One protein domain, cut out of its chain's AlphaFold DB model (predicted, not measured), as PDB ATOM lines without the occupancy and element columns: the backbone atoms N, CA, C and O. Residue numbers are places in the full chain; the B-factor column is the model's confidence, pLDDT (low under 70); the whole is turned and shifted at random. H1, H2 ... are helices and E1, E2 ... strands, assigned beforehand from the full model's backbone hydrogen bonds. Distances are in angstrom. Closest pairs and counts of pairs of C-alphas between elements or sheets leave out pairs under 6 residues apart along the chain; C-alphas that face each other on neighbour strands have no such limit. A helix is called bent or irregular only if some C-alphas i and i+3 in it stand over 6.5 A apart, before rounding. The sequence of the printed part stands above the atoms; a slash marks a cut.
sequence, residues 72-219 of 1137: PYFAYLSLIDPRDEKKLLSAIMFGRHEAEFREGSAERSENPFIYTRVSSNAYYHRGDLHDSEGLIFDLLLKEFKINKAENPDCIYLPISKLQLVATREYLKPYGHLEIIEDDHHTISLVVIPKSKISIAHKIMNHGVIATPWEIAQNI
ATOM      1  N   PRO A  72     491.800 -73.040   4.707       83.62
ATOM      2  CA  PRO A  72     492.204 -72.194   5.838       83.62
ATOM      3  C   PRO A  72     493.610 -71.616   5.697       83.62
ATOM      4  O   PRO A  72     493.803 -70.419   5.912       83.62
ATOM      5  N   TYR A  73     494.571 -72.439   5.274       86.38
ATOM      6  CA  TYR A  73     495.966 -72.041   5.077       86.38
ATOM      7  C   TYR A  73     496.117 -70.925   4.031       86.38
ATOM      8  O   TYR A  73     496.580 -69.827   4.348       86.38
ATOM      9  N   PHE A  74     495.656 -71.153   2.796       85.88
ATOM     10  CA  PHE A  74     495.772 -70.153   1.726       85.88
ATOM     11  C   PHE A  74     494.912 -68.912   1.976       85.88
ATOM     12  O   PHE A  74     495.340 -67.799   1.665       85.88
ATOM     13  N   ALA A  75     493.724 -69.081   2.567       88.06
ATOM     14  CA  ALA A  75     492.849 -67.973   2.923       88.06
ATOM     15  C   ALA A  75     493.539 -67.035   3.922       88.06
ATOM     16  O   ALA A  75     493.581 -65.828   3.688       88.06
ATOM     17  N   TYR A  76     494.137 -67.585   4.980       89.00
ATOM     18  CA  TYR A  76     494.884 -66.812   5.968       89.00
ATOM     19  C   TYR A  76     496.085 -66.091   5.343       89.00
ATOM     20  O   TYR A  76     496.188 -64.870   5.441       89.00
ATOM     21  N   LEU A  77     496.948 -66.805   4.613       88.00
ATOM     22  CA  LEU A  77     498.136 -66.196   4.007       88.00
ATOM     23  C   LEU A  77     497.807 -65.139   2.940       88.00
ATOM     24  O   LEU A  77     498.641 -64.281   2.642       88.00
ATOM     25  N   SER A  78     496.618 -65.200   2.326       87.75
ATOM     26  CA  SER A  78     496.169 -64.182   1.367       87.75
ATOM     27  C   SER A  78     495.902 -62.820   2.019       87.75
ATOM     28  O   SER A  78     495.959 -61.804   1.331       87.75
ATOM     29  N   LEU A  79     495.700 -62.792   3.343       88.62
ATOM     30  CA  LEU A  79     495.539 -61.576   4.147       88.62
ATOM     31  C   LEU A  79     496.878 -60.906   4.509       88.62
ATOM     32  O   LEU A  79     496.872 -59.872   5.178       88.62
ATOM     33  N   ILE A  80     498.013 -61.489   4.110       88.25
ATOM     34  CA  ILE A  80     499.362 -60.972   4.375       88.25
ATOM     35  C   ILE A  80     499.976 -60.479   3.059       88.25
ATOM     36  O   ILE A  80     499.987 -61.220   2.061       88.25
ATOM     37  N   ASP A  81     500.501 -59.245   3.047       82.25
ATOM     38  CA  ASP A  81     501.163 -58.660   1.870       82.25
ATOM     39  C   ASP A  81     502.289 -59.604   1.400       82.25
ATOM     40  O   ASP A  81     503.116 -60.023   2.207       82.25
ATOM     41  N   PRO A  82     502.339 -59.987   0.108       77.31
ATOM     42  CA  PRO A  82     503.433 -60.777  -0.455       77.31
ATOM     43  C   PRO A  82     504.848 -60.256  -0.172       77.31
ATOM     44  O   PRO A  82     505.786 -61.041  -0.251       77.31
ATOM     45  N   ARG A  83     505.001 -58.960   0.115       77.12
ATOM     46  CA  ARG A  83     506.279 -58.299   0.413       77.12
ATOM     47  C   ARG A  83     506.617 -58.269   1.904       77.12
ATOM     48  O   ARG A  83     507.697 -57.809   2.250       77.12
ATOM     49  N   ASP A  84     505.705 -58.698   2.773       78.94
ATOM     50  CA  ASP A  84     505.942 -58.743   4.215       78.94
ATOM     51  C   ASP A  84     506.885 -59.908   4.552       78.94
ATOM     52  O   ASP A  84     506.579 -61.071   4.277       78.94
ATOM     53  N   GLU A  85     508.021 -59.608   5.184       71.56
ATOM     54  CA  GLU A  85     509.002 -60.602   5.640       71.56
ATOM     55  C   GLU A  85     508.373 -61.627   6.607       71.56
ATOM     56  O   GLU A  85     508.751 -62.802   6.626       71.56
ATOM     57  N   LYS A  86     507.328 -61.230   7.347       76.56
ATOM     58  CA  LYS A  86     506.565 -62.100   8.260       76.56
ATOM     59  C   LYS A  86     505.727 -63.147   7.529       76.56
ATOM     60  O   LYS A  86     505.276 -64.122   8.145       76.56
ATOM     61  N   LYS A  87     505.500 -62.978   6.222       83.69
ATOM     62  CA  LYS A  87     504.707 -63.912   5.418       83.69
ATOM     63  C   LYS A  87     505.367 -65.278   5.319       83.69
ATOM     64  O   LYS A  87     504.656 -66.277   5.379       83.69
ATOM     65  N   LEU A  88     506.697 -65.334   5.208       80.94
ATOM     66  CA  LEU A  88     507.420 -66.605   5.190       80.94
ATOM     67  C   LEU A  88     507.207 -67.364   6.500       80.94
ATOM     68  O   LEU A  88     506.818 -68.529   6.486       80.94
ATOM     69  N   LEU A  89     507.416 -66.679   7.624       85.19
ATOM     70  CA  LEU A  89     507.250 -67.264   8.948       85.19
ATOM     71  C   LEU A  89     505.821 -67.797   9.141       85.19
ATOM     72  O   LEU A  89     505.626 -68.929   9.583       85.19
ATOM     73  N   SER A  90     504.827 -67.016   8.717       88.06
ATOM     74  CA  SER A  90     503.420 -67.423   8.716       88.06
ATOM     75  C   SER A  90     503.154 -68.623   7.802       88.06
ATOM     76  O   SER A  90     502.422 -69.528   8.188       88.06
ATOM     77  N   ALA A  91     503.758 -68.673   6.613       84.94
ATOM     78  CA  ALA A  91     503.601 -69.787   5.678       84.94
ATOM     79  C   ALA A  91     504.182 -71.094   6.233       84.94
ATOM     80  O   ALA A  91     503.559 -72.148   6.141       84.94
ATOM     81  N   ILE A  92     505.336 -71.027   6.894       82.69
ATOM     82  CA  ILE A  92     505.935 -72.201   7.533       82.69
ATOM     83  C   ILE A  92     505.081 -72.675   8.723       82.69
ATOM     84  O   ILE A  92     504.887 -73.877   8.909       82.69
ATOM     85  N   MET A  93     504.573 -71.746   9.541       84.44
ATOM     86  CA  MET A  93     504.013 -72.070  10.860       84.44
ATOM     87  C   MET A  93     502.488 -72.203  10.921       84.44
ATOM     88  O   MET A  93     501.968 -72.876  11.821       84.44
ATOM     89  N   PHE A  94     501.737 -71.578  10.015       85.81
ATOM     90  CA  PHE A  94     500.278 -71.646  10.041       85.81
ATOM     91  C   PHE A  94     499.782 -73.019   9.556       85.81
ATOM     92  O   PHE A  94     500.130 -73.469   8.474       85.81
ATOM     93  N   GLY A  95     498.974 -73.701  10.364       77.38
ATOM     94  CA  GLY A  95     498.510 -75.077  10.162       77.38
ATOM     95  C   GLY A  95     499.441 -76.118  10.796       77.38
ATOM     96  O   GLY A  95     499.107 -77.287  10.930       77.38
ATOM     97  N   ARG A  96     500.619 -75.718  11.293       75.94
ATOM     98  CA  ARG A  96     501.607 -76.660  11.838       75.94
ATOM     99  C   ARG A  96     501.321 -77.059  13.296       75.94
ATOM    100  O   ARG A  96     502.123 -76.816  14.193       75.94
ATOM    101  N   HIS A  97     500.167 -77.678  13.548       71.75
ATOM    102  CA  HIS A  97     499.758 -78.224  14.853       71.75
ATOM    103  C   HIS A  97     499.410 -79.721  14.775       71.75
ATOM    104  O   HIS A  97     499.177 -80.245  13.693       71.75
ATOM    105  N   GLU A  98     499.353 -80.430  15.916       69.75
ATOM    106  CA  GLU A  98     499.334 -81.912  15.972       69.75
ATOM    107  C   GLU A  98     498.156 -82.505  15.184       69.75
ATOM    108  O   GLU A  98     498.286 -83.564  14.574       69.75
ATOM    109  N   ALA A  99     497.030 -81.782  15.152       68.81
ATOM    110  CA  ALA A  99     495.854 -82.165  14.379       68.81
ATOM    111  C   ALA A  99     496.142 -82.401  12.891       68.81
ATOM    112  O   ALA A  99     495.497 -83.253  12.302       68.81
ATOM    113  N   GLU A 100     497.056 -81.661  12.261       71.75
ATOM    114  CA  GLU A 100     497.187 -81.657  10.795       71.75
ATOM    115  C   GLU A 100     498.190 -82.686  10.259       71.75
ATOM    116  O   GLU A 100     498.147 -83.041   9.083       71.75
ATOM    117  N   PHE A 101     499.078 -83.209  11.110       69.06
ATOM    118  CA  PHE A 101     500.180 -84.076  10.672       69.06
ATOM    119  C   PHE A 101     499.726 -85.452  10.167       69.06
ATOM    120  O   PHE A 101     500.423 -86.090   9.380       69.06
ATOM    121  N   ARG A 102     498.550 -85.932  10.586       68.00
ATOM    122  CA  ARG A 102     498.057 -87.265  10.203       68.00
ATOM    123  C   ARG A 102     497.434 -87.238   8.808       68.00
ATOM    124  O   ARG A 102     496.623 -86.369   8.505       68.00
ATOM    125  N   GLU A 103     497.773 -88.220   7.970       62.50
ATOM    126  CA  GLU A 103     497.332 -88.329   6.561       62.50
ATOM    127  C   GLU A 103     495.802 -88.341   6.381       62.50
ATOM    128  O   GLU A 103     495.300 -87.854   5.375       62.50
ATOM    129  N   GLY A 104     495.045 -88.791   7.388       64.38
ATOM    130  CA  GLY A 104     493.576 -88.822   7.376       64.38
ATOM    131  C   GLY A 104     492.878 -87.828   8.311       64.38
ATOM    132  O   GLY A 104     491.703 -88.028   8.616       64.38
ATOM    133  N   SER A 105     493.574 -86.814   8.836       67.50
ATOM    134  CA  SER A 105     492.940 -85.855   9.750       67.50
ATOM    135  C   SER A 105     491.940 -84.947   9.034       67.50
ATOM    136  O   SER A 105     492.240 -84.386   7.983       67.50
ATOM    137  N   ALA A 106     490.773 -84.741   9.651       65.94
ATOM    138  CA  ALA A 106     489.764 -83.799   9.168       65.94
ATOM    139  C   ALA A 106     490.209 -82.328   9.259       65.94
ATOM    140  O   ALA A 106     489.630 -81.483   8.585       65.94
ATOM    141  N   GLU A 107     491.216 -82.033  10.084       69.62
ATOM    142  CA  GLU A 107     491.742 -80.679  10.297       69.62
ATOM    143  C   GLU A 107     492.982 -80.389   9.431       69.62
ATOM    144  O   GLU A 107     493.527 -79.296   9.504       69.62
ATOM    145  N   ARG A 108     493.463 -81.350   8.623       74.19
ATOM    146  CA  ARG A 108     494.681 -81.185   7.814       74.19
ATOM    147  C   ARG A 108     494.516 -80.075   6.775       74.19
ATOM    148  O   ARG A 108     493.646 -80.167   5.909       74.19
ATOM    149  N   SER A 109     495.395 -79.073   6.808       75.00
ATOM    150  CA  SER A 109     495.474 -78.055   5.765       75.00
ATOM    151  C   SER A 109     496.403 -78.476   4.620       75.00
ATOM    152  O   SER A 109     497.283 -79.325   4.769       75.00
ATOM    153  N   GLU A 110     496.224 -77.853   3.454       75.94
ATOM    154  CA  GLU A 110     497.106 -77.998   2.286       75.94
ATOM    155  C   GLU A 110     498.424 -77.203   2.453       75.94
ATOM    156  O   GLU A 110     498.919 -76.593   1.506       75.94
ATOM    157  N   ASN A 111     498.994 -77.157   3.663       79.25
ATOM    158  CA  ASN A 111     500.276 -76.501   3.896       79.25
ATOM    159  C   ASN A 111     501.424 -77.367   3.316       79.25
ATOM    160  O   ASN A 111     501.656 -78.475   3.811       79.25
ATOM    161  N   PRO A 112     502.190 -76.877   2.316       75.50
ATOM    162  CA  PRO A 112     503.267 -77.638   1.671       75.50
ATOM    163  C   PRO A 112     504.469 -77.911   2.587       75.50
ATOM    164  O   PRO A 112     505.315 -78.743   2.266       75.50
ATOM    165  N   PHE A 113     504.561 -77.217   3.720       75.75
ATOM    166  CA  PHE A 113     505.609 -77.390   4.716       75.75
ATOM    167  C   PHE A 113     505.284 -78.496   5.740       75.75
ATOM    168  O   PHE A 113     506.148 -78.858   6.536       75.75
ATOM    169  N   ILE A 114     504.074 -79.073   5.715       73.62
ATOM    170  CA  ILE A 114     503.710 -80.242   6.533       73.62
ATOM    171  C   ILE A 114     504.067 -81.515   5.758       73.62
ATOM    172  O   ILE A 114     503.429 -81.848   4.755       73.62
ATOM    173  N   TYR A 115     505.084 -82.245   6.225       65.50
ATOM    174  CA  TYR A 115     505.574 -83.452   5.555       65.50
ATOM    175  C   TYR A 115     504.481 -84.536   5.477       65.50
ATOM    176  O   TYR A 115     503.780 -84.832   6.444       65.50
ATOM    177  N   THR A 116     504.293 -85.122   4.294       56.09
ATOM    178  CA  THR A 116     503.181 -86.044   3.990       56.09
ATOM    179  C   THR A 116     503.466 -87.503   4.338       56.09
ATOM    180  O   THR A 116     502.533 -88.299   4.335       56.09
ATOM    181  N   ARG A 117     504.719 -87.865   4.648       51.62
ATOM    182  CA  ARG A 117     505.176 -89.265   4.696       51.62
ATOM    183  C   ARG A 117     505.530 -89.831   6.071       51.62
ATOM    184  O   ARG A 117     506.046 -90.946   6.115       51.62
ATOM    185  N   VAL A 118     505.267 -89.141   7.182       48.19
ATOM    186  CA  VAL A 118     505.652 -89.721   8.477       48.19
ATOM    187  C   VAL A 118     504.787 -90.946   8.769       48.19
ATOM    188  O   VAL A 118     503.560 -90.875   8.850       48.19
ATOM    189  N   SER A 119     505.485 -92.072   8.908       41.75
ATOM    190  CA  SER A 119     505.016 -93.332   9.471       41.75
ATOM    191  C   SER A 119     504.135 -93.116  10.709       41.75
ATOM    192  O   SER A 119     504.157 -92.067  11.353       41.75
ATOM    193  N   SER A 120     503.403 -94.146  11.118       43.03
ATOM    194  CA  SER A 120     502.621 -94.223  12.363       43.03
ATOM    195  C   SER A 120     503.352 -93.824  13.668       43.03
ATOM    196  O   SER A 120     502.752 -93.911  14.735       43.03
ATOM    197  N   ASN A 121     504.617 -93.388  13.603       42.56
ATOM    198  CA  ASN A 121     505.538 -93.146  14.706       42.56
ATOM    199  C   ASN A 121     505.968 -91.671  14.867       42.56
ATOM    200  O   ASN A 121     506.961 -91.411  15.543       42.56
ATOM    201  N   ALA A 122     505.269 -90.691  14.275       43.84
ATOM    202  CA  ALA A 122     505.538 -89.272  14.543       43.84
ATOM    203  C   ALA A 122     505.311 -88.949  16.037       43.84
ATOM    204  O   ALA A 122     504.188 -88.680  16.473       43.84
ATOM    205  N   TYR A 123     506.374 -88.985  16.845       45.88
ATOM    206  CA  TYR A 123     506.326 -88.614  18.257       45.88
ATOM    207  C   TYR A 123     506.218 -87.093  18.378       45.88
ATOM    208  O   TYR A 123     507.224 -86.384  18.478       45.88
ATOM    209  N   TYR A 124     504.980 -86.587  18.405       52.91
ATOM    210  CA  TYR A 124     504.693 -85.162  18.622       52.91
ATOM    211  C   TYR A 124     505.284 -84.267  17.502       52.91
ATOM    212  O   TYR A 124     505.826 -84.785  16.531       52.91
ATOM    213  N   HIS A 125     505.205 -82.929  17.584       52.19
ATOM    214  CA  HIS A 125     505.671 -81.965  16.540       52.19
ATOM    215  C   HIS A 125     507.151 -82.075  16.112       52.19
ATOM    216  O   HIS A 125     507.655 -81.228  15.380       52.19
ATOM    217  N   ARG A 126     507.869 -83.070  16.632       54.88
ATOM    218  CA  ARG A 126     509.271 -83.383  16.373       54.88
ATOM    219  C   ARG A 126     509.421 -84.536  15.367       54.88
ATOM    220  O   ARG A 126     510.545 -84.853  15.002       54.88
ATOM    221  N   GLY A 127     508.313 -85.145  14.919       50.50
ATOM    222  CA  GLY A 127     508.301 -86.270  13.976       50.50
ATOM    223  C   GLY A 127     508.975 -85.968  12.634       50.50
ATOM    224  O   GLY A 127     509.754 -86.786  12.169       50.50
ATOM    225  N   ASP A 128     508.786 -84.773  12.067       49.53
ATOM    226  CA  ASP A 128     509.468 -84.379  10.818       49.53
ATOM    227  C   ASP A 128     511.003 -84.361  10.971       49.53
ATOM    228  O   ASP A 128     511.745 -84.660  10.043       49.53
ATOM    229  N   LEU A 129     511.490 -84.020  12.169       53.00
ATOM    230  CA  LEU A 129     512.922 -83.931  12.481       53.00
ATOM    231  C   LEU A 129     513.533 -85.297  12.791       53.00
ATOM    232  O   LEU A 129     514.747 -85.460  12.710       53.00
ATOM    233  N   HIS A 130     512.695 -86.274  13.147       48.22
ATOM    234  CA  HIS A 130     513.112 -87.642  13.429       48.22
ATOM    235  C   HIS A 130     513.639 -88.336  12.168       48.22
ATOM    236  O   HIS A 130     514.641 -89.046  12.231       48.22
ATOM    237  N   ASP A 131     513.014 -88.075  11.019       50.91
ATOM    238  CA  ASP A 131     513.366 -88.745   9.765       50.91
ATOM    239  C   ASP A 131     514.440 -87.978   8.968       50.91
ATOM    240  O   ASP A 131     514.920 -88.471   7.951       50.91
ATOM    241  N   SER A 132     514.899 -86.810   9.454       57.09
ATOM    242  CA  SER A 132     515.903 -85.959   8.780       57.09
ATOM    243  C   SER A 132     515.527 -85.620   7.330       57.09
ATOM    244  O   SER A 132     516.397 -85.506   6.463       57.09
ATOM    245  N   GLU A 133     514.234 -85.514   7.037       60.53
ATOM    246  CA  GLU A 133     513.683 -85.381   5.691       60.53
ATOM    247  C   GLU A 133     512.582 -84.319   5.666       60.53
ATOM    248  O   GLU A 133     511.853 -84.127   6.637       60.53
ATOM    249  N   GLY A 134     512.453 -83.632   4.531       70.94
ATOM    250  CA  GLY A 134     511.395 -82.658   4.291       70.94
ATOM    251  C   GLY A 134     511.921 -81.244   4.070       70.94
ATOM    252  O   GLY A 134     512.966 -80.844   4.581       70.94
ATOM    253  N   LEU A 135     511.135 -80.464   3.325       76.62
ATOM    254  CA  LEU A 135     511.528 -79.158   2.798       76.62
ATOM    255  C   LEU A 135     512.059 -78.197   3.871       76.62
ATOM    256  O   LEU A 135     513.082 -77.561   3.663       76.62
ATOM    257  N   ILE A 136     511.399 -78.097   5.029       79.25
ATOM    258  CA  ILE A 136     511.828 -77.182   6.104       79.25
ATOM    259  C   ILE A 136     513.227 -77.542   6.608       79.25
ATOM    260  O   ILE A 136     514.038 -76.659   6.872       79.25
ATOM    261  N   PHE A 137     513.501 -78.834   6.769       79.31
ATOM    262  CA  PHE A 137     514.781 -79.295   7.277       79.31
ATOM    263  C   PHE A 137     515.894 -79.086   6.248       79.31
ATOM    264  O   PHE A 137     516.967 -78.613   6.608       79.31
ATOM    265  N   ASP A 138     515.617 -79.335   4.966       80.38
ATOM    266  CA  ASP A 138     516.566 -79.056   3.881       80.38
ATOM    267  C   ASP A 138     516.893 -77.555   3.787       80.38
ATOM    268  O   ASP A 138     518.055 -77.174   3.635       80.38
ATOM    269  N   LEU A 139     515.881 -76.695   3.947       83.00
ATOM    270  CA  LEU A 139     516.070 -75.246   4.034       83.00
ATOM    271  C   LEU A 139     516.925 -74.862   5.241       83.00
ATOM    272  O   LEU A 139     517.827 -74.041   5.105       83.00
ATOM    273  N   LEU A 140     516.697 -75.486   6.398       86.62
ATOM    274  CA  LEU A 140     517.516 -75.240   7.578       86.62
ATOM    275  C   LEU A 140     518.980 -75.642   7.350       86.62
ATOM    276  O   LEU A 140     519.881 -74.870   7.658       86.62
ATOM    277  N   LEU A 141     519.246 -76.822   6.781       87.56
ATOM    278  CA  LEU A 141     520.618 -77.255   6.489       87.56
ATOM    279  C   LEU A 141     521.330 -76.296   5.523       87.56
ATOM    280  O   LEU A 141     522.519 -76.031   5.696       87.56
ATOM    281  N   LYS A 142     520.601 -75.732   4.552       87.50
ATOM    282  CA  LYS A 142     521.120 -74.718   3.624       87.50
ATOM    283  C   LYS A 142     521.570 -73.443   4.348       87.50
ATOM    284  O   LYS A 142     522.631 -72.926   4.005       87.50
ATOM    285  N   GLU A 143     520.841 -72.979   5.367       87.81
ATOM    286  CA  GLU A 143     521.254 -71.834   6.209       87.81
ATOM    287  C   GLU A 143     522.567 -72.109   6.948       87.81
ATOM    288  O   GLU A 143     523.458 -71.262   7.002       87.81
ATOM    289  N   PHE A 144     522.738 -73.343   7.425       89.56
ATOM    290  CA  PHE A 144     523.982 -73.810   8.041       89.56
ATOM    291  C   PHE A 144     525.076 -74.166   7.019       89.56
ATOM    292  O   PHE A 144     526.162 -74.590   7.411       89.56
ATOM    293  N   LYS A 145     524.821 -73.978   5.715       89.69
ATOM    294  CA  LYS A 145     525.728 -74.312   4.602       89.69
ATOM    295  C   LYS A 145     526.145 -75.787   4.589       89.69
ATOM    296  O   LYS A 145     527.263 -76.119   4.206       89.69
ATOM    297  N   ILE A 146     525.238 -76.671   5.001       88.75
ATOM    298  CA  ILE A 146     525.455 -78.116   5.047       88.75
ATOM    299  C   ILE A 146     524.861 -78.756   3.797       88.75
ATOM    300  O   ILE A 146     523.668 -78.634   3.520       88.75
ATOM    301  N   ASN A 147     525.684 -79.512   3.077       85.94
ATOM    302  CA  ASN A 147     525.233 -80.365   1.990       85.94
ATOM    303  C   ASN A 147     525.045 -81.801   2.503       85.94
ATOM    304  O   ASN A 147     526.011 -82.512   2.776       85.94
ATOM    305  N   LYS A 148     523.789 -82.254   2.605       79.94
ATOM    306  CA  LYS A 148     523.437 -83.598   3.106       79.94
ATOM    307  C   LYS A 148     524.128 -84.732   2.330       79.94
ATOM    308  O   LYS A 148     524.364 -85.796   2.897       79.94
ATOM    309  N   ALA A 149     524.478 -84.512   1.059       81.88
ATOM    310  CA  ALA A 149     525.173 -85.501   0.235       81.88
ATOM    311  C   ALA A 149     526.632 -85.746   0.663       81.88
ATOM    312  O   ALA A 149     527.178 -86.800   0.349       81.88
ATOM    313  N   GLU A 150     527.258 -84.809   1.383       83.50
ATOM    314  CA  GLU A 150     528.652 -84.934   1.832       83.50
ATOM    315  C   GLU A 150     528.801 -85.888   3.024       83.50
ATOM    316  O   GLU A 150     529.859 -86.485   3.194       83.50
ATOM    317  N   ASN A 151     527.740 -86.087   3.817       82.00
ATOM    318  CA  ASN A 151     527.737 -86.973   4.988       82.00
ATOM    319  C   ASN A 151     526.460 -87.839   5.044       82.00
ATOM    320  O   ASN A 151     525.627 -87.670   5.941       82.00
ATOM    321  N   PRO A 152     526.283 -88.794   4.110       83.25
ATOM    322  CA  PRO A 152     525.048 -89.572   3.991       83.25
ATOM    323  C   PRO A 152     524.799 -90.525   5.171       83.25
ATOM    324  O   PRO A 152     523.658 -90.945   5.387       83.25
ATOM    325  N   ASP A 153     525.833 -90.857   5.947       86.19
ATOM    326  CA  ASP A 153     525.766 -91.774   7.093       86.19
ATOM    327  C   ASP A 153     525.463 -91.079   8.428       86.19
ATOM    328  O   ASP A 153     525.400 -91.734   9.473       86.19
ATOM    329  N   CYS A 154     525.232 -89.767   8.407       86.19
ATOM    330  CA  CYS A 154     524.878 -88.976   9.578       86.19
ATOM    331  C   CYS A 154     523.424 -88.495   9.513       86.19
ATOM    332  O   CYS A 154     522.815 -88.384   8.448       86.19
ATOM    333  N   ILE A 155     522.871 -88.207  10.686       85.50
ATOM    334  CA  ILE A 155     521.665 -87.407  10.868       85.50
ATOM    335  C   ILE A 155     522.049 -86.103  11.572       85.50
ATOM    336  O   ILE A 155     523.012 -86.071  12.346       85.50
ATOM    337  N   TYR A 156     521.287 -85.041  11.322       87.00
ATOM    338  CA  TYR A 156     521.478 -83.744  11.969       87.00
ATOM    339  C   TYR A 156     520.270 -83.454  12.853       87.00
ATOM    340  O   TYR A 156     519.134 -83.484  12.390       87.00
ATOM    341  N   LEU A 157     520.509 -83.187  14.132       86.00
ATOM    342  CA  LEU A 157     519.450 -82.958  15.108       86.00
ATOM    343  C   LEU A 157     519.482 -81.495  15.571       86.00
ATOM    344  O   LEU A 157     520.440 -81.108  16.247       86.00
ATOM    345  N   PRO A 158     518.471 -80.673  15.233       88.12
ATOM    346  CA  PRO A 158     518.435 -79.286  15.663       88.12
ATOM    347  C   PRO A 158     518.040 -79.181  17.134       88.12
ATOM    348  O   PRO A 158     517.055 -79.764  17.592       88.12
ATOM    349  N   ILE A 159     518.818 -78.406  17.876       88.31
ATOM    350  CA  ILE A 159     518.690 -78.193  19.318       88.31
ATOM    351  C   ILE A 159     518.730 -76.694  19.611       88.31
ATOM    352  O   ILE A 159     519.480 -75.952  18.982       88.31
ATOM    353  N   SER A 160     517.926 -76.225  20.558       88.94
ATOM    354  CA  SER A 160     517.950 -74.813  20.956       88.94
ATOM    355  C   SER A 160     519.188 -74.499  21.804       88.94
ATOM    356  O   SER A 160     519.594 -75.301  22.653       88.94
ATOM    357  N   LYS A 161     519.778 -73.317  21.601       90.75
ATOM    358  CA  LYS A 161     520.927 -72.828  22.374       90.75
ATOM    359  C   LYS A 161     520.483 -72.152  23.666       90.75
ATOM    360  O   LYS A 161     520.130 -70.980  23.659       90.75
ATOM    361  N   LEU A 162     520.567 -72.880  24.773       90.19
ATOM    362  CA  LEU A 162     520.197 -72.382  26.098       90.19
ATOM    363  C   LEU A 162     521.427 -71.934  26.902       90.19
ATOM    364  O   LEU A 162     522.486 -72.559  26.838       90.19
ATOM    365  N   GLN A 163     521.268 -70.871  27.688       90.12
ATOM    366  CA  GLN A 163     522.239 -70.340  28.649       90.12
ATOM    367  C   GLN A 163     521.992 -70.862  30.064       90.12
ATOM    368  O   GLN A 163     522.943 -71.014  30.836       90.12
ATOM    369  N   LEU A 164     520.729 -71.124  30.429       86.06
ATOM    370  CA  LEU A 164     520.368 -71.617  31.759       86.06
ATOM    371  C   LEU A 164     520.988 -72.981  32.044       86.06
ATOM    372  O   LEU A 164     521.566 -73.180  33.111       86.06
ATOM    373  N   VAL A 165     520.903 -73.878  31.063       82.50
ATOM    374  CA  VAL A 165     521.634 -75.144  31.044       82.50
ATOM    375  C   VAL A 165     522.298 -75.260  29.682       82.50
ATOM    376  O   VAL A 165     521.610 -75.350  28.664       82.50
ATOM    377  N   ALA A 166     523.628 -75.190  29.660       81.62
ATOM    378  CA  ALA A 166     524.360 -74.975  28.420       81.62
ATOM    379  C   ALA A 166     524.230 -76.176  27.478       81.62
ATOM    380  O   ALA A 166     524.229 -77.327  27.917       81.62
ATOM    381  N   THR A 167     524.224 -75.916  26.165       77.38
ATOM    382  CA  THR A 167     524.074 -76.955  25.132       77.38
ATOM    383  C   THR A 167     524.958 -78.185  25.340       77.38
ATOM    384  O   THR A 167     524.547 -79.339  25.220       77.38
ATOM    385  N   ARG A 168     526.207 -77.934  25.716       79.62
ATOM    386  CA  ARG A 168     527.218 -78.974  25.898       79.62
ATOM    387  C   ARG A 168     526.984 -79.815  27.156       79.62
ATOM    388  O   ARG A 168     527.421 -80.962  27.196       79.62
ATOM    389  N   GLU A 169     526.292 -79.283  28.161       75.62
ATOM    390  CA  GLU A 169     526.038 -79.978  29.427       75.62
ATOM    391  C   GLU A 169     525.066 -81.144  29.239       75.62
ATOM    392  O   GLU A 169     525.356 -82.247  29.704       75.62
ATOM    393  N   TYR A 170     523.976 -80.961  28.483       76.94
ATOM    394  CA  TYR A 170     523.032 -82.056  28.224       76.94
ATOM    395  C   TYR A 170     523.557 -83.108  27.241       76.94
ATOM    396  O   TYR A 170     523.072 -84.237  27.242       76.94
ATOM    397  N   LEU A 171     524.553 -82.780  26.410       82.44
ATOM    398  CA  LEU A 171     525.160 -83.742  25.480       82.44
ATOM    399  C   LEU A 171     526.289 -84.565  26.110       82.44
ATOM    400  O   LEU A 171     526.584 -85.660  25.632       82.44
ATOM    401  N   LYS A 172     526.882 -84.079  27.209       82.00
ATOM    402  CA  LYS A 172     528.010 -84.714  27.908       82.00
ATOM    403  C   LYS A 172     527.817 -86.216  28.200       82.00
ATOM    404  O   LYS A 172     528.779 -86.960  27.995       82.00
ATOM    405  N   PRO A 173     526.631 -86.712  28.619       80.75
ATOM    406  CA  PRO A 173     526.424 -88.141  28.884       80.75
ATOM    407  C   PRO A 173     526.543 -89.050  27.649       80.75
ATOM    408  O   PRO A 173     526.689 -90.261  27.800       80.75
ATOM    409  N   TYR A 174     526.483 -88.496  26.435       83.31
ATOM    410  CA  TYR A 174     526.501 -89.256  25.178       83.31
ATOM    411  C   TYR A 174     527.881 -89.314  24.511       83.31
ATOM    412  O   TYR A 174     528.018 -89.877  23.422       83.31
ATOM    413  N   GLY A 175     528.909 -88.778  25.174       80.88
ATOM    414  CA  GLY A 175     530.276 -88.707  24.664       80.88
ATOM    415  C   GLY A 175     530.513 -87.506  23.749       80.88
ATOM    416  O   GLY A 175     529.752 -86.541  23.739       80.88
ATOM    417  N   HIS A 176     531.608 -87.549  22.988       83.19
ATOM    418  CA  HIS A 176     531.955 -86.489  22.045       83.19
ATOM    419  C   HIS A 176     531.073 -86.583  20.792       83.19
ATOM    420  O   HIS A 176     531.310 -87.418  19.919       83.19
ATOM    421  N   LEU A 177     530.046 -85.736  20.739       88.12
ATOM    422  CA  LEU A 177     529.251 -85.460  19.544       88.12
ATOM    423  C   LEU A 177     529.734 -84.149  18.920       88.12
ATOM    424  O   LEU A 177     530.068 -83.204  19.640       88.12
ATOM    425  N   GLU A 178     529.770 -84.090  17.592       90.75
ATOM    426  CA  GLU A 178     530.024 -82.842  16.874       90.75
ATOM    427  C   GLU A 178     528.784 -81.944  16.959       90.75
ATOM    428  O   GLU A 178     527.649 -82.404  16.805       90.75
ATOM    429  N   ILE A 179     529.014 -80.660  17.236       91.12
ATOM    430  CA  ILE A 179     527.975 -79.638  17.345       91.12
ATOM    431  C   ILE A 179     528.366 -78.500  16.412       91.12
ATOM    432  O   ILE A 179     529.422 -77.892  16.589       91.12
ATOM    433  N   ILE A 180     527.505 -78.217  15.443       91.75
ATOM    434  CA  ILE A 180     527.653 -77.111  14.501       91.75
ATOM    435  C   ILE A 180     526.887 -75.917  15.076       91.75
ATOM    436  O   ILE A 180     525.680 -76.003  15.320       91.75
ATOM    437  N   GLU A 181     527.594 -74.816  15.325       90.06
ATOM    438  CA  GLU A 181     527.056 -73.607  15.953       90.06
ATOM    439  C   GLU A 181     527.384 -72.376  15.098       90.06
ATOM    440  O   GLU A 181     528.488 -72.260  14.573       90.06
ATOM    441  N   ASP A 182     526.434 -71.445  14.995       84.19
ATOM    442  CA  ASP A 182     526.633 -70.128  14.371       84.19
ATOM    443  C   ASP A 182     525.995 -69.027  15.228       84.19
ATOM    444  O   ASP A 182     524.839 -69.159  15.623       84.19
ATOM    445  N   ASP A 183     526.723 -67.949  15.518       84.31
ATOM    446  CA  ASP A 183     526.274 -66.829  16.359       84.31
ATOM    447  C   ASP A 183     525.031 -66.105  15.809       84.31
ATOM    448  O   ASP A 183     524.314 -65.449  16.564       84.31
ATOM    449  N   HIS A 184     524.732 -66.255  14.515       84.31
ATOM    450  CA  HIS A 184     523.530 -65.690  13.891       84.31
ATOM    451  C   HIS A 184     522.258 -66.510  14.141       84.31
ATOM    452  O   HIS A 184     521.168 -66.042  13.807       84.31
ATOM    453  N   HIS A 185     522.388 -67.707  14.721       88.56
ATOM    454  CA  HIS A 185     521.298 -68.656  14.911       88.56
ATOM    455  C   HIS A 185     521.062 -68.974  16.394       88.56
ATOM    456  O   HIS A 185     522.004 -69.223  17.156       88.56
ATOM    457  N   THR A 186     519.787 -69.045  16.796       89.19
ATOM    458  CA  THR A 186     519.357 -69.437  18.158       89.19
ATOM    459  C   THR A 186     519.349 -70.955  18.366       89.19
ATOM    460  O   THR A 186     519.050 -71.445  19.457       89.19
ATOM    461  N   ILE A 187     519.709 -71.715  17.331       90.69
ATOM    462  CA  ILE A 187     519.782 -73.175  17.340       90.69
ATOM    463  C   ILE A 187     521.188 -73.659  16.956       90.69
ATOM    464  O   ILE A 187     521.931 -72.963  16.262       90.69
ATOM    465  N   SER A 188     521.539 -74.863  17.397       91.12
ATOM    466  CA  SER A 188     522.721 -75.621  16.968       91.12
ATOM    467  C   SER A 188     522.279 -76.922  16.287       91.12
ATOM    468  O   SER A 188     521.166 -77.401  16.516       91.12
ATOM    469  N   LEU A 189     523.155 -77.533  15.487       90.75
ATOM    470  CA  LEU A 189     522.925 -78.856  14.896       90.75
ATOM    471  C   LEU A 189     523.874 -79.881  15.519       90.75
ATOM    472  O   LEU A 189     525.090 -79.717  15.458       90.75
ATOM    473  N   VAL A 190     523.329 -80.950  16.102       90.56
ATOM    474  CA  VAL A 190     524.123 -82.094  16.581       90.56
ATOM    475  C   VAL A 190     524.252 -83.114  15.462       90.56
ATOM    476  O   VAL A 190     523.240 -83.572  14.929       90.56
ATOM    477  N   VAL A 191     525.480 -83.508  15.138       90.75
ATOM    478  CA  VAL A 191     525.749 -84.550  14.142       90.75
ATOM    479  C   VAL A 191     525.773 -85.909  14.839       90.75
ATOM    480  O   VAL A 191     526.570 -86.141  15.752       90.75
ATOM    481  N   ILE A 192     524.890 -86.822  14.427       88.19
ATOM    482  CA  ILE A 192     524.785 -88.166  15.009       88.19
ATOM    483  C   ILE A 192     524.962 -89.206  13.894       88.19
ATOM    484  O   ILE A 192     524.188 -89.209  12.938       88.19
ATOM    485  N   PRO A 193     525.928 -90.134  13.998       88.31
ATOM    486  CA  PRO A 193     526.037 -91.245  13.054       88.31
ATOM    487  C   PRO A 193     524.767 -92.106  13.074       88.31
ATOM    488  O   PRO A 193     524.272 -92.442  14.152       88.31
ATOM    489  N   LYS A 194     524.270 -92.548  11.911       85.50
ATOM    490  CA  LYS A 194     523.081 -93.419  11.802       85.50
ATOM    491  C   LYS A 194     523.212 -94.712  12.615       85.50
ATOM    492  O   LYS A 194     522.225 -95.203  13.157       85.50
ATOM    493  N   SER A 195     524.432 -95.223  12.794       86.12
ATOM    494  CA  SER A 195     524.733 -96.370  13.669       86.12
ATOM    495  C   SER A 195     524.441 -96.123  15.158       86.12
ATOM    496  O   SER A 195     524.324 -97.073  15.929       86.12
ATOM    497  N   LYS A 196     524.300 -94.860  15.575       85.88
ATOM    498  CA  LYS A 196     524.021 -94.417  16.949       85.88
ATOM    499  C   LYS A 196     522.664 -93.713  17.078       85.88
ATOM    500  O   LYS A 196     522.487 -92.892  17.975       85.88
ATOM    501  N   ILE A 197     521.691 -94.052  16.230       82.19
ATOM    502  CA  ILE A 197     520.351 -93.432  16.218       82.19
ATOM    503  C   ILE A 197     519.663 -93.416  17.598       82.19
ATOM    504  O   ILE A 197     518.961 -92.468  17.935       82.19
ATOM    505  N   SER A 198     519.932 -94.409  18.452       80.25
ATOM    506  CA  SER A 198     519.392 -94.471  19.816       80.25
ATOM    507  C   SER A 198     519.830 -93.302  20.710       80.25
ATOM    508  O   SER A 198     519.133 -92.974  21.669       80.25
ATOM    509  N   ILE A 199     520.953 -92.638  20.407       83.50
ATOM    510  CA  ILE A 199     521.382 -91.408  21.090       83.50
ATOM    511  C   ILE A 199     520.431 -90.254  20.763       83.50
ATOM    512  O   ILE A 199     520.083 -89.495  21.665       83.50
ATOM    513  N   ALA A 200     519.953 -90.154  19.518       79.62
ATOM    514  CA  ALA A 200     519.000 -89.120  19.123       79.62
ATOM    515  C   ALA A 200     517.717 -89.215  19.961       79.62
ATOM    516  O   ALA A 200     517.290 -88.219  20.540       79.62
ATOM    517  N   HIS A 201     517.176 -90.426  20.142       76.00
ATOM    518  CA  HIS A 201     516.011 -90.661  21.008       76.00
ATOM    519  C   HIS A 201     516.254 -90.241  22.461       76.00
ATOM    520  O   HIS A 201     515.385 -89.640  23.088       76.00
ATOM    521  N   LYS A 202     517.450 -90.492  23.001       78.25
ATOM    522  CA  LYS A 202     517.795 -90.067  24.367       78.25
ATOM    523  C   LYS A 202     517.914 -88.544  24.490       78.25
ATOM    524  O   LYS A 202     517.393 -87.976  25.448       78.25
ATOM    525  N   ILE A 203     518.526 -87.866  23.515       80.25
ATOM    526  CA  ILE A 203     518.591 -86.392  23.469       80.25
ATOM    527  C   ILE A 203     517.178 -85.801  23.368       80.25
ATOM    528  O   ILE A 203     516.856 -84.844  24.073       80.25
ATOM    529  N   MET A 204     516.295 -86.400  22.564       75.12
ATOM    530  CA  MET A 204     514.900 -85.964  22.447       75.12
ATOM    531  C   MET A 204     514.172 -85.965  23.795       75.12
ATOM    532  O   MET A 204     513.446 -85.010  24.093       75.12
ATOM    533  N   ASN A 205     514.428 -86.977  24.630       74.50
ATOM    534  CA  ASN A 205     513.857 -87.084  25.972       74.50
ATOM    535  C   ASN A 205     514.315 -85.968  26.920       74.50
ATOM    536  O   ASN A 205     513.696 -85.799  27.956       74.50
ATOM    537  N   HIS A 206     515.330 -85.163  26.589       77.75
ATOM    538  CA  HIS A 206     515.726 -84.002  27.404       77.75
ATOM    539  C   HIS A 206     514.879 -82.754  27.112       77.75
ATOM    540  O   HIS A 206     514.990 -81.738  27.795       77.75
ATOM    541  N   GLY A 207     514.017 -82.804  26.090       79.56
ATOM    542  CA  GLY A 207     513.129 -81.690  25.776       79.56
ATOM    543  C   GLY A 207     513.801 -80.503  25.074       79.56
ATOM    544  O   GLY A 207     513.138 -79.481  24.935       79.56
ATOM    545  N   VAL A 208     515.054 -80.647  24.622       82.19
ATOM    546  CA  VAL A 208     515.926 -79.574  24.077       82.19
ATOM    547  C   VAL A 208     515.904 -79.425  22.551       82.19
ATOM    548  O   VAL A 208     516.555 -78.539  22.003       82.19
ATOM    549  N   ILE A 209     515.178 -80.304  21.857       83.12
ATOM    550  CA  ILE A 209     515.012 -80.231  20.399       83.12
ATOM    551  C   ILE A 209     514.364 -78.901  20.036       83.12
ATOM    552  O   ILE A 209     513.352 -78.537  20.640       83.12
ATOM    553  N   ALA A 210     514.934 -78.224  19.039       83.94
ATOM    554  CA  ALA A 210     514.389 -76.975  18.536       83.94
ATOM    555  C   ALA A 210     512.946 -77.188  18.063       83.94
ATOM    556  O   ALA A 210     512.616 -78.174  17.397       83.94
ATOM    557  N   THR A 211     512.066 -76.273  18.442       78.81
ATOM    558  CA  THR A 211     510.656 -76.347  18.068       78.81
ATOM    559  C   THR A 211     510.466 -75.935  16.606       78.81
ATOM    560  O   THR A 211     511.359 -75.336  16.001       78.81
ATOM    561  N   PRO A 212     509.285 -76.192  16.018       79.06
ATOM    562  CA  PRO A 212     508.951 -75.653  14.707       79.06
ATOM    563  C   PRO A 212     509.127 -74.129  14.597       79.06
ATOM    564  O   PRO A 212     509.616 -73.675  13.567       79.06
ATOM    565  N   TRP A 213     508.787 -73.360  15.642       82.88
ATOM    566  CA  TRP A 213     508.983 -71.905  15.666       82.88
ATOM    567  C   TRP A 213     510.458 -71.529  15.650       82.88
ATOM    568  O   TRP A 213     510.858 -70.715  14.821       82.88
ATOM    569  N   GLU A 214     511.262 -72.148  16.516       84.62
ATOM    570  CA  GLU A 214     512.702 -71.890  16.564       84.62
ATOM    571  C   GLU A 214     513.347 -72.218  15.214       84.62
ATOM    572  O   GLU A 214     514.110 -71.422  14.682       84.62
ATOM    573  N   ILE A 215     512.976 -73.334  14.584       84.50
ATOM    574  CA  ILE A 215     513.473 -73.676  13.246       84.50
ATOM    575  C   ILE A 215     513.037 -72.638  12.208       84.50
ATOM    576  O   ILE A 215     513.867 -72.165  11.439       84.50
ATOM    577  N   ALA A 216     511.759 -72.256  12.192       85.06
ATOM    578  CA  ALA A 216     511.227 -71.318  11.209       85.06
ATOM    579  C   ALA A 216     511.871 -69.925  11.304       85.06
ATOM    580  O   ALA A 216     512.118 -69.303  10.276       85.06
ATOM    581  N   GLN A 217     512.183 -69.445  12.512       86.19
ATOM    582  CA  GLN A 217     512.882 -68.168  12.714       86.19
ATOM    583  C   GLN A 217     514.327 -68.177  12.208       86.19
ATOM    584  O   GLN A 217     514.872 -67.126  11.873       86.19
ATOM    585  N   ASN A 218     514.942 -69.357  12.163       87.19
ATOM    586  CA  ASN A 218     516.313 -69.552  11.711       87.19
ATOM    587  C   ASN A 218     516.400 -69.856  10.202       87.19
ATOM    588  O   ASN A 218     517.493 -70.111   9.718       87.19
ATOM    589  N   ILE A 219     515.286 -69.812   9.454       85.31
ATOM    590  CA  ILE A 219     515.257 -69.964   7.990       85.31
ATOM    591  C   ILE A 219     515.018 -68.602   7.332       85.31
ATOM    592  O   ILE A 219     513.997 -67.956   7.578       85.31
TER     593      ILE A 219
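AT A GLANCE: This is residues 72 to 219 of the 1137 residues of an uncharacterized protein of Legionella maceachernii (UniProt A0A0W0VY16). At one end a small three-stranded sheet has H6 laid along one face of it, and at the other end H1 and H2 form a helical hairpin; H7 bridges the two, touching H2 and reaching the sheet with residues 214 to 217. H3 and H4 lie near H7, and residues 94 to 123 loop out as a long stretch with no named element. The 148 printed residues hold seven named helices and three named strands in the order H1, H2, H3, H4, E1, H5, E2, E3, H6, H7, with under half of the residues in them; the class is mixed. The sheet runs E1, E3, E2, antiparallel throughout. The whole is compact, with a radius of gyration of the C-alphas of 16.0 A, and spans 48 by 35 by 33 A.

IN THESE COORDINATES: H1, residues 72 to 78, begins with C-alpha 72 at (492.204, -72.194, 5.838). H2 is residues 86 to 93, H3 residues 124 to 130 and H4 residues 135 to 143, 12.6 A long. E1, residues 154 to 160, measures 19.4 A. H5 is residues 167 to 174 and E2 residues 178 to 180. E3, residues 187 to 193, is 19.6 A long, and H6, residues 194 to 204, 15.4 A. H7, residues 212 to 217, ends with C-alpha 217 at (512.882, -68.168, 12.714). H3 is irregular, with C-alphas 125 and 128 7.3 A apart; so is H6, with 195 and 198 8.4 A apart, and only just H5, with 170 and 173 7.0 A apart.

HOW THE PARTS SIT: H1 and H2 touch, closest at the C-alphas of Leu 77 and Ala 91, 6.7 A, at a shallow tilt of 14 degrees, opposite ways. H2 touches H7, closest at the C-alphas of Leu 89 and Ala 216, 6.1 A. H3, H4, H5 and H7 only graze the sheet. N 157 and O 190 of E1 and E3 are within hydrogen-bond range at 2.9 A, as are N 180 and O 189 of the hairpin E2 and E3 at 2.8 A. E1, H5 and E2 form a split strand-helix-strand unit, two strands running the same way with E3 between them, its crossover right-handed. H6 and the sheet make two layers, the helix on one face at a height of 8.3 A, along the strands; it lies over E3 and only just over E1, with 3 C-alphas. H5 and H6 only just touch, with 3 pairs of C-alphas within 8 A, closest at Tyr 174 and Ile 199, 6.9 A. Every O i to N i+4 pair is within hydrogen-bond range in H1, H2, H4 and H7; H3 has 1 of 3, with 3 of 4 O i to N i+3 pairs, H5 1 of 4, with 3 of 5, and H6 4 of 7.

THE WHOLE: The two C-alphas farthest apart, those of Leu 79 and Gly 175, are 48.6 A apart. The printed part has no cut. The link H2 to H3 is long, with 30 residues. Mean pLDDT of the printed part is 78.2; residues 98 to 99, 101 to 107 and 115 to 133 are under 70.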